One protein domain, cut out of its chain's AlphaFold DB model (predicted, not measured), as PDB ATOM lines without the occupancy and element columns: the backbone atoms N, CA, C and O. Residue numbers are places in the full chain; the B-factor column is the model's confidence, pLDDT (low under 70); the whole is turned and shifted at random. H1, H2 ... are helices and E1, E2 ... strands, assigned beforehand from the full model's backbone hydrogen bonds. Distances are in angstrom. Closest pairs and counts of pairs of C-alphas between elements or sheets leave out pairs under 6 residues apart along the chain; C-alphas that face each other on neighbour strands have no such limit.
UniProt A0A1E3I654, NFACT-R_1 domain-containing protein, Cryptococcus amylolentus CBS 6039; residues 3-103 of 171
ATOM      1  N   ASN A   3     143.505 162.774 179.246       53.62
ATOM      2  CA  ASN A   3     143.189 161.600 180.056       53.62
ATOM      3  C   ASN A   3     142.166 162.012 181.122       53.62
ATOM      4  O   ASN A   3     142.424 162.921 181.906       53.62
ATOM      5  N   SER A   4     141.003 161.361 181.160       49.06
ATOM      6  CA  SER A   4     139.845 161.841 181.931       49.06
ATOM      7  C   SER A   4     139.993 161.755 183.454       49.06
ATOM      8  O   SER A   4     139.065 162.128 184.167       49.06
ATOM      9  N   LYS A   5     141.091 161.186 183.965       54.38
ATOM     10  CA  LYS A   5     141.238 160.883 185.395       54.38
ATOM     11  C   LYS A   5     142.589 161.284 185.983       54.38
ATOM     12  O   LYS A   5     142.765 161.151 187.186       54.38
ATOM     13  N   LEU A   6     143.531 161.745 185.155       60.91
ATOM     14  CA  LEU A   6     144.929 161.964 185.537       60.91
ATOM     15  C   LEU A   6     145.451 163.273 184.944       60.91
ATOM     16  O   LEU A   6     145.127 163.605 183.801       60.91
ATOM     17  N   SER A   7     146.321 163.964 185.685       64.81
ATOM     18  CA  SER A   7     147.052 165.123 185.163       64.81
ATOM     19  C   SER A   7     147.838 164.709 183.913       64.81
ATOM     20  O   SER A   7     148.719 163.836 183.946       64.81
ATOM     21  N   SER A   8     147.429 165.246 182.766       69.81
ATOM     22  CA  SER A   8     147.902 164.829 181.448       69.81
ATOM     23  C   SER A   8     148.036 166.023 180.520       69.81
ATOM     24  O   SER A   8     147.305 167.004 180.638       69.81
ATOM     25  N   ALA A   9     148.988 165.935 179.594       78.69
ATOM     26  CA  ALA A   9     149.175 166.956 178.580       78.69
ATOM     27  C   ALA A   9     147.951 167.066 177.656       78.69
ATOM     28  O   ALA A   9     147.369 166.061 177.236       78.69
ATOM     29  N   HIS A  10     147.606 168.300 177.288       83.12
ATOM     30  CA  HIS A  10     146.614 168.580 176.259       83.12
ATOM     31  C   HIS A  10     147.289 168.662 174.895       83.12
ATOM     32  O   HIS A  10     148.042 169.590 174.616       83.12
ATOM     33  N   VAL A  11     146.995 167.689 174.036       86.00
ATOM     34  CA  VAL A  11     147.491 167.669 172.654       86.00
ATOM     35  C   VAL A  11     146.393 168.147 171.708       86.00
ATOM     36  O   VAL A  11     145.260 167.648 171.764       86.00
ATOM     37  N   TYR A  12     146.741 169.093 170.836       86.06
ATOM     38  CA  TYR A  12     145.884 169.611 169.773       86.06
ATOM     39  C   TYR A  12     146.421 169.176 168.413       86.06
ATOM     40  O   TYR A  12     147.613 169.296 168.143       86.06
ATOM     41  N   LEU A  13     145.527 168.687 167.556       85.12
ATOM     42  CA  LEU A  13     145.821 168.417 166.154       85.12
ATOM     43  C   LEU A  13     145.316 169.606 165.334       85.12
ATOM     44  O   LEU A  13     144.109 169.845 165.280       85.12
ATOM     45  N   ARG A  14     146.231 170.348 164.705       82.81
ATOM     46  CA  ARG A  14     145.890 171.406 163.747       82.81
ATOM     47  C   ARG A  14     145.975 170.825 162.342       82.81
ATOM     48  O   ARG A  14     147.024 170.325 161.951       82.81
ATOM     49  N   GLN A  15     144.870 170.867 161.609       77.50
ATOM     50  CA  GLN A  15     144.838 170.440 160.213       77.50
ATOM     51  C   GLN A  15     145.264 171.611 159.313       77.50
ATOM     52  O   GLN A  15     144.809 172.733 159.550       77.50
ATOM     53  N   PRO A  16     146.140 171.391 158.319       71.12
ATOM     54  CA  PRO A  16     146.442 172.397 157.310       71.12
ATOM     55  C   PRO A  16     145.257 172.568 156.352       71.12
ATOM     56  O   PRO A  16     144.618 171.586 155.972       71.12
ATOM     57  N   ASP A  17     145.014 173.803 155.904       65.19
ATOM     58  CA  ASP A  17     143.874 174.167 155.045       65.19
ATOM     59  C   ASP A  17     143.789 173.344 153.739       65.19
ATOM     60  O   ASP A  17     142.707 173.185 153.182       65.19
ATOM     61  N   GLY A  18     144.915 172.809 153.246       59.50
ATOM     62  CA  GLY A  18     144.993 172.056 151.988       59.50
ATOM     63  C   GLY A  18     144.828 170.534 152.099       59.50
ATOM     64  O   GLY A  18     144.629 169.883 151.077       59.50
ATOM     65  N   GLN A  19     144.918 169.951 153.300       58.31
ATOM     66  CA  GLN A  19     144.785 168.500 153.519       58.31
ATOM     67  C   GLN A  19     144.030 168.217 154.828       58.31
ATOM     68  O   GLN A  19     144.625 167.793 155.824       58.31
ATOM     69  N   PRO A  20     142.707 168.448 154.859       64.81
ATOM     70  CA  PRO A  20     141.893 168.017 155.983       64.81
ATOM     71  C   PRO A  20     141.870 166.483 156.021       64.81
ATOM     72  O   PRO A  20     141.474 165.835 155.055       64.81
ATOM     73  N   HIS A  21     142.233 165.874 157.154       61.41
ATOM     74  CA  HIS A  21     142.117 164.420 157.377       61.41
ATOM     75  C   HIS A  21     140.653 163.959 157.568       61.41
ATOM     76  O   HIS A  21     140.387 163.011 158.304       61.41
ATOM     77  N   GLY A  22     139.702 164.645 156.927       67.31
ATOM     78  CA  GLY A  22     138.266 164.446 157.070       67.31
ATOM     79  C   GLY A  22     137.658 165.107 158.310       67.31
ATOM     80  O   GLY A  22     138.300 165.875 159.032       67.31
ATOM     81  N   GLU A  23     136.379 164.800 158.533       74.38
ATOM     82  CA  GLU A  23     135.628 165.198 159.726       74.38
ATOM     83  C   GLU A  23     136.328 164.698 160.997       74.38
ATOM     84  O   GLU A  23     136.882 163.600 161.024       74.38
ATOM     85  N   TRP A  24     136.234 165.464 162.090       78.94
ATOM     86  CA  TRP A  24     136.811 165.106 163.398       78.94
ATOM     87  C   TRP A  24     136.393 163.708 163.893       78.94
ATOM     88  O   TRP A  24     137.089 163.093 164.701       78.94
ATOM     89  N   ASP A  25     135.248 163.225 163.411       79.94
ATOM     90  CA  ASP A  25     134.664 161.940 163.754       79.94
ATOM     91  C   ASP A  25     135.366 160.760 163.056       79.94
ATOM     92  O   ASP A  25     135.394 159.654 163.598       79.94
ATOM     93  N   LYS A  26     135.971 160.994 161.886       82.62
ATOM     94  CA  LYS A  26     136.511 159.969 160.975       82.62
ATOM     95  C   LYS A  26     138.032 160.053 160.841       82.62
ATOM     96  O   LYS A  26     138.584 159.861 159.760       82.62
ATOM     97  N   LEU A  27     138.718 160.346 161.940       84.88
ATOM     98  CA  LEU A  27     140.178 160.362 161.952       84.88
ATOM     99  C   LEU A  27     140.740 158.937 161.782       84.88
ATOM    100  O   LEU A  27     140.210 158.001 162.391       84.88
ATOM    101  N   PRO A  28     141.833 158.754 161.015       88.50
ATOM    102  CA  PRO A  28     142.501 157.462 160.899       88.50
ATOM    103  C   PRO A  28     142.908 156.916 162.270       88.50
ATOM    104  O   PRO A  28     143.505 157.630 163.080       88.50
ATOM    105  N   SER A  29     142.646 155.631 162.516       87.00
ATOM    106  CA  SER A  29     142.968 154.977 163.794       87.00
ATOM    107  C   SER A  29     144.459 155.050 164.129       87.00
ATOM    108  O   SER A  29     144.812 155.274 165.283       87.00
ATOM    109  N   ALA A  30     145.332 154.948 163.123       88.31
ATOM    110  CA  ALA A  30     146.776 155.109 163.283       88.31
ATOM    111  C   ALA A  30     147.150 156.496 163.837       88.31
ATOM    112  O   ALA A  30     147.932 156.592 164.780       88.31
ATOM    113  N   LEU A  31     146.533 157.562 163.319       88.38
ATOM    114  CA  LEU A  31     146.772 158.929 163.787       88.38
ATOM    115  C   LEU A  31     146.255 159.127 165.217       88.38
ATOM    116  O   LEU A  31     146.927 159.732 166.049       88.38
ATOM    117  N   VAL A  32     145.068 158.596 165.521       89.81
ATOM    118  CA  VAL A  32     144.500 158.652 166.876       89.81
ATOM    119  C   VAL A  32     145.393 157.910 167.872       89.81
ATOM    120  O   VAL A  32     145.626 158.422 168.967       89.81
ATOM    121  N   ASN A  33     145.933 156.752 167.487       90.50
ATOM    122  CA  ASN A  33     146.859 155.979 168.310       90.50
ATOM    123  C   ASN A  33     148.159 156.740 168.575       90.50
ATOM    124  O   ASN A  33     148.574 156.828 169.728       90.50
ATOM    125  N   ASP A  34     148.763 157.344 167.552       90.69
ATOM    126  CA  ASP A  34     149.979 158.150 167.698       90.69
ATOM    127  C   ASP A  34     149.787 159.299 168.697       90.69
ATOM    128  O   ASP A  34     150.585 159.492 169.620       90.69
ATOM    129  N   LEU A  35     148.682 160.035 168.560       89.69
ATOM    130  CA  LEU A  35     148.353 161.137 169.459       89.69
ATOM    131  C   LEU A  35     148.048 160.645 170.881       89.69
ATOM    132  O   LEU A  35     148.469 161.269 171.857       89.69
ATOM    133  N   ALA A  36     147.350 159.517 171.023       90.25
ATOM    134  CA  ALA A  36     147.040 158.938 172.326       90.25
ATOM    135  C   ALA A  36     148.305 158.435 173.046       90.25
ATOM    136  O   ALA A  36     148.439 158.638 174.256       90.25
ATOM    137  N   GLN A  37     149.261 157.856 172.312       90.38
ATOM    138  CA  GLN A  37     150.572 157.473 172.842       90.38
ATOM    139  C   GLN A  37     151.363 158.694 173.318       90.38
ATOM    140  O   GLN A  37     151.940 158.668 174.406       90.38
ATOM    141  N   LEU A  38     151.326 159.796 172.565       89.62
ATOM    142  CA  LEU A  38     151.968 161.049 172.963       89.62
ATOM    143  C   LEU A  38     151.355 161.634 174.248       89.62
ATOM    144  O   LEU A  38     152.082 162.078 175.137       89.62
ATOM    145  N   VAL A  39     150.025 161.607 174.384       89.31
ATOM    146  CA  VAL A  39     149.322 162.049 175.605       89.31
ATOM    147  C   VAL A  39     149.676 161.162 176.797       89.31
ATOM    148  O   VAL A  39     149.908 161.674 177.894       89.31
ATOM    149  N   LYS A  40     149.748 159.839 176.597       87.62
ATOM    150  CA  LYS A  40     150.142 158.886 177.642       87.62
ATOM    151  C   LYS A  40     151.583 159.122 178.098       87.62
ATOM    152  O   LYS A  40     151.819 159.200 179.302       87.62
ATOM    153  N   ALA A  41     152.519 159.287 177.164       88.44
ATOM    154  CA  ALA A  41     153.927 159.543 177.466       88.44
ATOM    155  C   ALA A  41     154.135 160.845 178.259       88.44
ATOM    156  O   ALA A  41     154.963 160.884 179.166       88.44
ATOM    157  N   ASN A  42     153.335 161.875 177.967       87.56
ATOM    158  CA  ASN A  42     153.384 163.184 178.621       87.56
ATOM    159  C   ASN A  42     152.393 163.334 179.794       87.56
ATOM    160  O   ASN A  42     152.069 164.450 180.201       87.56
ATOM    161  N   SER A  43     151.865 162.233 180.334       84.88
ATOM    162  CA  SER A  43     151.025 162.263 181.535       84.88
ATOM    163  C   SER A  43     151.831 161.868 182.763       84.88
ATOM    164  O   SER A  43     152.480 160.824 182.771       84.88
ATOM    165  N   ILE A  44     151.740 162.670 183.827       82.38
ATOM    166  CA  ILE A  44     152.513 162.473 185.064       82.38
ATOM    167  C   ILE A  44     152.205 161.100 185.677       82.38
ATOM    168  O   ILE A  44     153.107 160.313 185.959       82.38
ATOM    169  N   GLU A  45     150.919 160.781 185.821       81.94
ATOM    170  CA  GLU A  45     150.482 159.483 186.341       81.94
ATOM    171  C   GLU A  45     150.180 158.464 185.241       81.94
ATOM    172  O   GLU A  45     150.341 157.261 185.446       81.94
ATOM    173  N   GLY A  46     149.725 158.922 184.071       80.56
ATOM    174  CA  GLY A  46     149.329 158.040 182.977       80.56
ATOM    175  C   GLY A  46     150.507 157.320 182.319       80.56
ATOM    176  O   GLY A  46     150.348 156.220 181.805       80.56
ATOM    177  N   ASN A  47     151.716 157.871 182.384       84.44
ATOM    178  CA  ASN A  47     152.872 157.239 181.754       84.44
ATOM    179  C   ASN A  47     153.211 155.858 182.355       84.44
ATOM    180  O   ASN A  47     153.726 154.992 181.653       84.44
ATOM    181  N   LYS A  48     152.900 155.637 183.641       83.81
ATOM    182  CA  LYS A  48     153.220 154.392 184.367       83.81
ATOM    183  C   LYS A  48     152.055 153.401 184.462       83.81
ATOM    184  O   LYS A  48     152.258 152.296 184.946       83.81
ATOM    185  N   LYS A  49     150.840 153.799 184.068       85.12
ATOM    186  CA  LYS A  49     149.636 152.962 184.186       85.12
ATOM    187  C   LYS A  49     149.299 152.330 182.840       85.12
ATOM    188  O   LYS A  49     149.294 153.011 181.814       85.12
ATOM    189  N   ASP A  50     148.960 151.051 182.849       87.00
ATOM    190  CA  ASP A  50     148.434 150.355 181.676       87.00
ATOM    191  C   ASP A  50     146.920 150.542 181.535       87.00
ATOM    192  O   ASP A  50     146.249 151.001 182.460       87.00
ATOM    193  N   ASN A  51     146.398 150.223 180.351       87.50
ATOM    194  CA  ASN A  51     144.975 150.267 180.005       87.50
ATOM    195  C   ASN A  51     144.335 151.639 180.263       87.50
ATOM    196  O   ASN A  51     143.370 151.794 181.013       87.50
ATOM    197  N   ILE A  52     144.902 152.667 179.633       87.25
ATOM    198  CA  ILE A  52     144.426 154.045 179.767       87.25
ATOM    199  C   ILE A  52     143.437 154.366 178.661       87.25
ATOM    200  O   ILE A  52     143.655 154.052 177.494       87.25
ATOM    201  N   THR A  53     142.375 155.081 179.026       89.00
ATOM    202  CA  THR A  53     141.458 155.680 178.058       89.00
ATOM    203  C   THR A  53     141.812 157.146 177.836       89.00
ATOM    204  O   THR A  53     141.755 157.956 178.762       89.00
ATOM    205  N   VAL A  54     142.150 157.496 176.599       88.25
ATOM    206  CA  VAL A  54     142.364 158.878 176.164       88.25
ATOM    207  C   VAL A  54     141.095 159.390 175.498       88.25
ATOM    208  O   VAL A  54     140.505 158.722 174.651       88.25
ATOM    209  N   ILE A  55     140.671 160.589 175.875       89.00
ATOM    210  CA  ILE A  55     139.516 161.259 175.295       89.00
ATOM    211  C   ILE A  55     139.970 162.218 174.197       89.00
ATOM    212  O   ILE A  55     140.914 162.995 174.376       89.00
ATOM    213  N   TYR A  56     139.256 162.216 173.074       89.12
ATOM    214  CA  TYR A  56     139.363 163.246 172.048       89.12
ATOM    215  C   TYR A  56     137.999 163.845 171.719       89.12
ATOM    216  O   TYR A  56     136.976 163.166 171.676       89.12
ATOM    217  N   THR A  57     138.009 165.157 171.520       88.75
ATOM    218  CA  THR A  57     136.838 165.983 171.239       88.75
ATOM    219  C   THR A  57     137.282 167.139 170.344       88.75
ATOM    220  O   THR A  57     138.431 167.589 170.467       88.75
ATOM    221  N   PRO A  58     136.412 167.654 169.462       88.94
ATOM    222  CA  PRO A  58     136.697 168.879 168.732       88.94
ATOM    223  C   PRO A  58     136.846 170.062 169.702       88.94
ATOM    224  O   PRO A  58     136.138 170.145 170.709       88.94
ATOM    225  N   PHE A  59     137.745 170.995 169.372       85.62
ATOM    226  CA  PHE A  59     138.002 172.220 170.143       85.62
ATOM    227  C   PHE A  59     136.740 173.021 170.523       85.62
ATOM    228  O   PHE A  59     136.604 173.339 171.702       85.62
ATOM    229  N   PRO A  60     135.770 173.290 169.618       86.56
ATOM    230  CA  PRO A  60     134.566 174.056 169.970       86.56
ATOM    231  C   PRO A  60     133.671 173.394 171.029       86.56
ATOM    232  O   PRO A  60     132.771 174.037 171.556       86.56
ATOM    233  N   ASN A  61     133.875 172.112 171.347       88.88
ATOM    234  CA  ASN A  61     133.106 171.423 172.382       88.88
ATOM    235  C   ASN A  61     133.694 171.616 173.795       88.88
ATOM    236  O   ASN A  61     133.041 171.258 174.772       88.88
ATOM    237  N   LEU A  62     134.895 172.189 173.928       87.81
ATOM    238  CA  LEU A  62     135.506 172.475 175.228       87.81
ATOM    239  C   LEU A  62     134.775 173.628 175.923       87.81
ATOM    240  O   LEU A  62     134.560 174.685 175.335       87.81
ATOM    241  N   LYS A  63     134.408 173.421 177.187       87.44
ATOM    242  CA  LYS A  63     133.772 174.406 178.061       87.44
ATOM    243  C   LYS A  63     134.702 174.717 179.225       87.44
ATOM    244  O   LYS A  63     135.082 173.819 179.974       87.44
ATOM    245  N   LYS A  64     135.019 175.994 179.408       85.06
ATOM    246  CA  LYS A  64     135.743 176.494 180.578       85.06
ATOM    247  C   LYS A  64     134.885 177.555 181.257       85.06
ATOM    248  O   LYS A  64     134.481 178.510 180.603       85.06
ATOM    249  N   THR A  65     134.583 177.371 182.537       86.50
ATOM    250  CA  THR A  65     133.957 178.407 183.371       86.50
ATOM    251  C   THR A  65     135.030 179.098 184.210       86.50
ATOM    252  O   THR A  65     136.079 178.508 184.471       86.50
ATOM    253  N   GLY A  66     134.802 180.358 184.593       85.75
ATOM    254  CA  GLY A  66     135.778 181.154 185.355       85.75
ATOM    255  C   GLY A  66     136.148 180.532 186.704       85.75
ATOM    256  O   GLY A  66     137.287 180.654 187.138       85.75
ATOM    257  N   ASP A  67     135.220 179.783 187.297       87.12
ATOM    258  CA  ASP A  67     135.394 179.123 188.595       87.12
ATOM    259  C   ASP A  67     136.181 177.802 188.518       87.12
ATOM    260  O   ASP A  67     136.421 177.159 189.540       87.12
ATOM    261  N   MET A  68     136.556 177.342 187.315       85.31
ATOM    262  CA  MET A  68     137.276 176.076 187.159       85.31
ATOM    263  C   MET A  68     138.776 176.235 187.473       85.31
ATOM    264  O   MET A  68     139.427 177.116 186.904       85.31
ATOM    265  N   PRO A  69     139.353 175.331 188.294       82.56
ATOM    266  CA  PRO A  69     140.789 175.218 188.512       82.56
ATOM    267  C   PRO A  69     141.596 175.200 187.212       82.56
ATOM    268  O   PRO A  69     141.157 174.695 186.174       82.56
ATOM    269  N   VAL A  70     142.827 175.706 187.280       79.62
ATOM    270  CA  VAL A  70     143.749 175.706 186.140       79.62
ATOM    271  C   VAL A  70     143.976 174.270 185.659       79.62
ATOM    272  O   VAL A  70     144.380 173.397 186.420       79.62
ATOM    273  N   GLY A  71     143.694 174.025 184.378       76.44
ATOM    274  CA  GLY A  71     143.795 172.704 183.752       76.44
ATOM    275  C   GLY A  71     142.491 171.903 183.741       76.44
ATOM    276  O   GLY A  71     142.376 170.971 182.946       76.44
ATOM    277  N   GLN A  72     141.482 172.293 184.526       81.31
ATOM    278  CA  GLN A  72     140.162 171.681 184.446       81.31
ATOM    279  C   GLN A  72     139.398 172.216 183.230       81.31
ATOM    280  O   GLN A  72     139.275 173.422 183.010       81.31
ATOM    281  N   VAL A  73     138.879 171.286 182.432       84.25
ATOM    282  CA  VAL A  73     138.016 171.559 181.282       84.25
ATOM    283  C   VAL A  73     136.795 170.655 181.360       84.25
ATOM    284  O   VAL A  73     136.897 169.495 181.759       84.25
ATOM    285  N   SER A  74     135.641 171.192 180.985       86.38
ATOM    286  CA  SER A  74     134.398 170.443 180.833       86.38
ATOM    287  C   SER A  74     134.009 170.369 179.353       86.38
ATOM    288  O   SER A  74     134.661 170.970 178.495       86.38
ATOM    289  N   PHE A  75     132.953 169.626 179.034       89.62
ATOM    290  CA  PHE A  75     132.434 169.481 177.676       89.62
ATOM    291  C   PHE A  75     131.036 170.094 177.577       89.62
ATOM    292  O   PHE A  75     130.245 170.023 178.516       89.62
ATOM    293  N   HIS A  76     130.718 170.710 176.438       88.50
ATOM    294  CA  HIS A  76     129.358 171.181 176.163       88.50
ATOM    295  C   HIS A  76     128.409 170.018 175.856       88.50
ATOM    296  O   HIS A  76     127.242 170.052 176.236       88.50
ATOM    297  N   SER A  77     128.898 168.995 175.152       88.94
ATOM    298  CA  SER A  77     128.132 167.797 174.825       88.94
ATOM    299  C   SER A  77     129.005 166.550 174.864       88.94
ATOM    300  O   SER A  77     129.984 166.445 174.121       88.94
ATOM    301  N   ASP A  78     128.585 165.565 175.657       87.62
ATOM    302  CA  ASP A  78     129.242 164.256 175.740       87.62
ATOM    303  C   ASP A  78     129.084 163.427 174.459       87.62
ATOM    304  O   ASP A  78     129.880 162.533 174.187       87.62
ATOM    305  N   LYS A  79     128.107 163.755 173.602       88.12
ATOM    306  CA  LYS A  79     127.919 163.084 172.302       88.12
ATOM    307  C   LYS A  79     129.081 163.330 171.339       88.12
ATOM    308  O   LYS A  79     129.313 162.530 170.442       88.12
ATOM    309  N   LYS A  80     129.804 164.442 171.511       85.81
ATOM    310  CA  LYS A  80     130.968 164.812 170.688       85.81
ATOM    311  C   LYS A  80     132.292 164.350 171.304       85.81
ATOM    312  O   LYS A  80     133.356 164.840 170.934       85.81
ATOM    313  N   VAL A  81     132.228 163.431 172.267       88.69
ATOM    314  CA  VAL A  81     133.380 162.909 172.998       88.69
ATOM    315  C   VAL A  81     133.627 161.471 172.568       88.69
ATOM    316  O   VAL A  81     132.782 160.599 172.758       88.69
ATOM    317  N   LYS A  82     134.813 161.205 172.020       89.56
ATOM    318  CA  LYS A  82     135.261 159.854 171.683       89.56
ATOM    319  C   LYS A  82     136.380 159.399 172.605       89.56
ATOM    320  O   LYS A  82     137.142 160.201 173.148       89.56
ATOM    321  N   ARG A  83     136.462 158.083 172.787       89.81
ATOM    322  CA  ARG A  83     137.401 157.412 173.688       89.81
ATOM    323  C   ARG A  83     138.296 156.484 172.876       89.81
ATOM    324  O   ARG A  83     137.798 155.675 172.102       89.81
ATOM    325  N   ALA A  84     139.603 156.613 173.056       89.19
ATOM    326  CA  ALA A  84     140.618 155.734 172.498       89.19
ATOM    327  C   ALA A  84     141.259 154.935 173.637       89.19
ATOM    328  O   ALA A  84     141.729 155.517 174.618       89.19
ATOM    329  N   HIS A  85     141.256 153.609 173.523       89.56
ATOM    330  CA  HIS A  85     141.880 152.731 174.506       89.56
ATOM    331  C   HIS A  85     143.343 152.476 174.137       89.56
ATOM    332  O   HIS A  85     143.638 152.038 173.027       89.56
ATOM    333  N   VAL A  86     144.248 152.715 175.085       87.31
ATOM    334  CA  VAL A  86     145.687 152.490 174.933       87.31
ATOM    335  C   VAL A  86     146.145 151.462 175.973       87.31
ATOM    336  O   VAL A  86     146.266 151.814 177.154       87.31
ATOM    337  N   PRO A  87     146.420 150.206 175.565       87.50
ATOM    338  CA  PRO A  87     146.805 149.145 176.492       87.50
ATOM    339  C   PRO A  87     148.168 149.434 177.127       87.50
ATOM    340  O   PRO A  87     148.264 149.636 178.334       87.50
ATOM    341  N   THR A  88     149.214 149.578 176.318       87.88
ATOM    342  CA  THR A  88     150.591 149.802 176.777       87.88
ATOM    343  C   THR A  88     151.224 150.981 176.050       87.88
ATOM    344  O   THR A  88     150.725 151.452 175.021       87.88
ATOM    345  N   ARG A  89     152.305 151.516 176.624       84.62
ATOM    346  CA  ARG A  89     153.081 152.584 175.991       84.62
ATOM    347  C   ARG A  89     153.972 151.998 174.901       84.62
ATOM    348  O   ARG A  89     154.771 151.109 175.182       84.62
ATOM    349  N   ASP A  90     153.898 152.562 173.703       89.00
ATOM    350  CA  ASP A  90     154.821 152.234 172.617       89.00
ATOM    351  C   ASP A  90     155.915 153.307 172.498       89.00
ATOM    352  O   ASP A  90     155.678 154.438 172.064       89.00
ATOM    353  N   ASN A  91     157.139 152.944 172.889       86.62
ATOM    354  CA  ASN A  91     158.288 153.846 172.828       86.62
ATOM    355  C   ASN A  91     158.727 154.149 171.387       86.62
ATOM    356  O   ASN A  91     159.288 155.217 171.147       86.62
ATOM    357  N   ALA A  92     158.495 153.248 170.427       90.25
ATOM    358  CA  ALA A  92     158.910 153.451 169.041       90.25
ATOM    359  C   ALA A  92     158.130 154.603 168.396       90.25
ATOM    360  O   ALA A  92     158.721 155.469 167.744       90.25
ATOM    361  N   ILE A  93     156.820 154.660 168.654       87.62
ATOM    362  CA  ILE A  93     155.936 155.734 168.187       87.62
ATOM    363  C   ILE A  93     156.342 157.073 168.807       87.62
ATOM    364  O   ILE A  93     156.542 158.054 168.091       87.62
ATOM    365  N   VAL A  94     156.531 157.115 170.128       87.31
ATOM    366  CA  VAL A  94     156.906 158.352 170.836       87.31
ATOM    367  C   VAL A  94     158.260 158.876 170.351       87.31
ATOM    368  O   VAL A  94     158.403 160.063 170.064       87.31
ATOM    369  N   ASN A  95     159.244 157.991 170.181       89.56
ATOM    370  CA  ASN A  95     160.566 158.370 169.690       89.56
ATOM    371  C   ASN A  95     160.525 158.868 168.240       89.56
ATOM    372  O   ASN A  95     161.228 159.820 167.907       89.56
ATOM    373  N   ARG A  96     159.694 158.266 167.379       91.62
ATOM    374  CA  ARG A  96     159.465 158.751 166.009       91.62
ATOM    375  C   ARG A  96     158.910 160.176 166.016       91.62
ATOM    376  O   ARG A  96     159.446 161.026 165.314       91.62
ATOM    377  N   LEU A  97     157.888 160.439 166.829       86.19
ATOM    378  CA  LEU A  97     157.246 161.754 166.919       86.19
ATOM    379  C   LEU A  97     158.185 162.824 167.494       86.19
ATOM    380  O   LEU A  97     158.232 163.944 166.986       86.19
ATOM    381  N   ASN A  98     158.980 162.476 168.508       86.00
ATOM    382  CA  ASN A  98     159.944 163.400 169.105       86.00
ATOM    383  C   ASN A  98     161.080 163.777 168.143       86.00
ATOM    384  O   ASN A  98     161.546 164.909 168.185       86.00
ATOM    385  N   LYS A  99     161.492 162.880 167.236       87.00
ATOM    386  CA  LYS A  99     162.496 163.200 166.201       87.00
ATOM    387  C   LYS A  99     162.012 164.254 165.205       87.00
ATOM    388  O   LYS A  99     162.819 165.004 164.677       87.00
ATOM    389  N   THR A 100     160.707 164.306 164.947       84.00
ATOM    390  CA  THR A 100     160.089 165.291 164.045       84.00
ATOM    391  C   THR A 100     159.650 166.571 164.757       84.00
ATOM    392  O   THR A 100     159.060 167.450 164.133       84.00
ATOM    393  N   LYS A 101     159.884 166.678 166.072       80.56
ATOM    394  CA  LYS A 101     159.473 167.834 166.866       80.56
ATOM    395  C   LYS A 101     160.317 169.046 166.478       80.56
ATOM    396  O   LYS A 101     161.518 169.076 166.721       80.56
ATOM    397  N   VAL A 102     159.662 170.057 165.922       79.88
ATOM    398  CA  VAL A 102     160.247 171.378 165.688       79.88
ATOM    399  C   VAL A 102     159.631 172.330 166.703       79.88
ATOM    400  O   VAL A 102     158.429 172.592 166.667       79.88
ATOM    401  N   GLU A 103     160.443 172.817 167.636       73.88
ATOM    402  CA  GLU A 103     160.033 173.882 168.549       73.88
ATOM    403  C   GLU A 103     160.121 175.205 167.796       73.88
ATOM    404  O   GLU A 103     161.202 175.724 167.534       73.88
TER     405      GLU A 103
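This is residues 3 to 103 of the 171 residues of the protein "NFACT-R_1 domain-containing protein" of Cryptococcus amylolentus CBS 6039 (UniProt A0A1E3I654). With little regular structure, the domain is a small core of a two-stranded hairpin, E1 and E2, with H1 packed over one face of it and H2 crossing H1 about perpendicular on the side away from the hairpin. Long loops make much of the rest: residues 57 to 81 fold back as a loop beyond the hairpin, and residues 14 to 20 stick out. The printed part has 101 residues, 32 in named elements, in the order H1, E1, E2, H2, of mixed class; the sheet is antiparallel. It is compact, radius of gyration of the C-alphas 14.2 A, spanning 39 by 37 by 28 A.

E1, residues 52 to 56, and E2, residues 82 to 86, form an antiparallel hairpin at 149 degrees; N 54 and O 84 are 2.8 A apart, within hydrogen-bond range. The closest C-alphas of H1, residues 29 to 41, and E1 are those of Ala 36 and Val 54, 6.0 A apart. H2, residues 91 to 99, touches H1, about perpendicular at 88 degrees, closest at the C-alphas of Leu 38 and Val 94, 6.0 A. E1 and H2 are apart. In H1 and H2 every O i to N i+4 pair is within hydrogen-bond range.

H1 runs 18.1 A from C-alpha 29 at (142.968, 154.977, 163.794); E1 runs 13.0 A, E2 13.2 A, and H2 12.2 A to C-alpha 99 at (162.496, 163.200, 166.201).

The C-alphas farthest apart, of Asp 67 and Ala 92, are 39.9 A apart. The printed part has no cut. The link E1 to E2 is long, 25 residues. Residues 3 to 8 and 17 to 22 have pLDDT under 70.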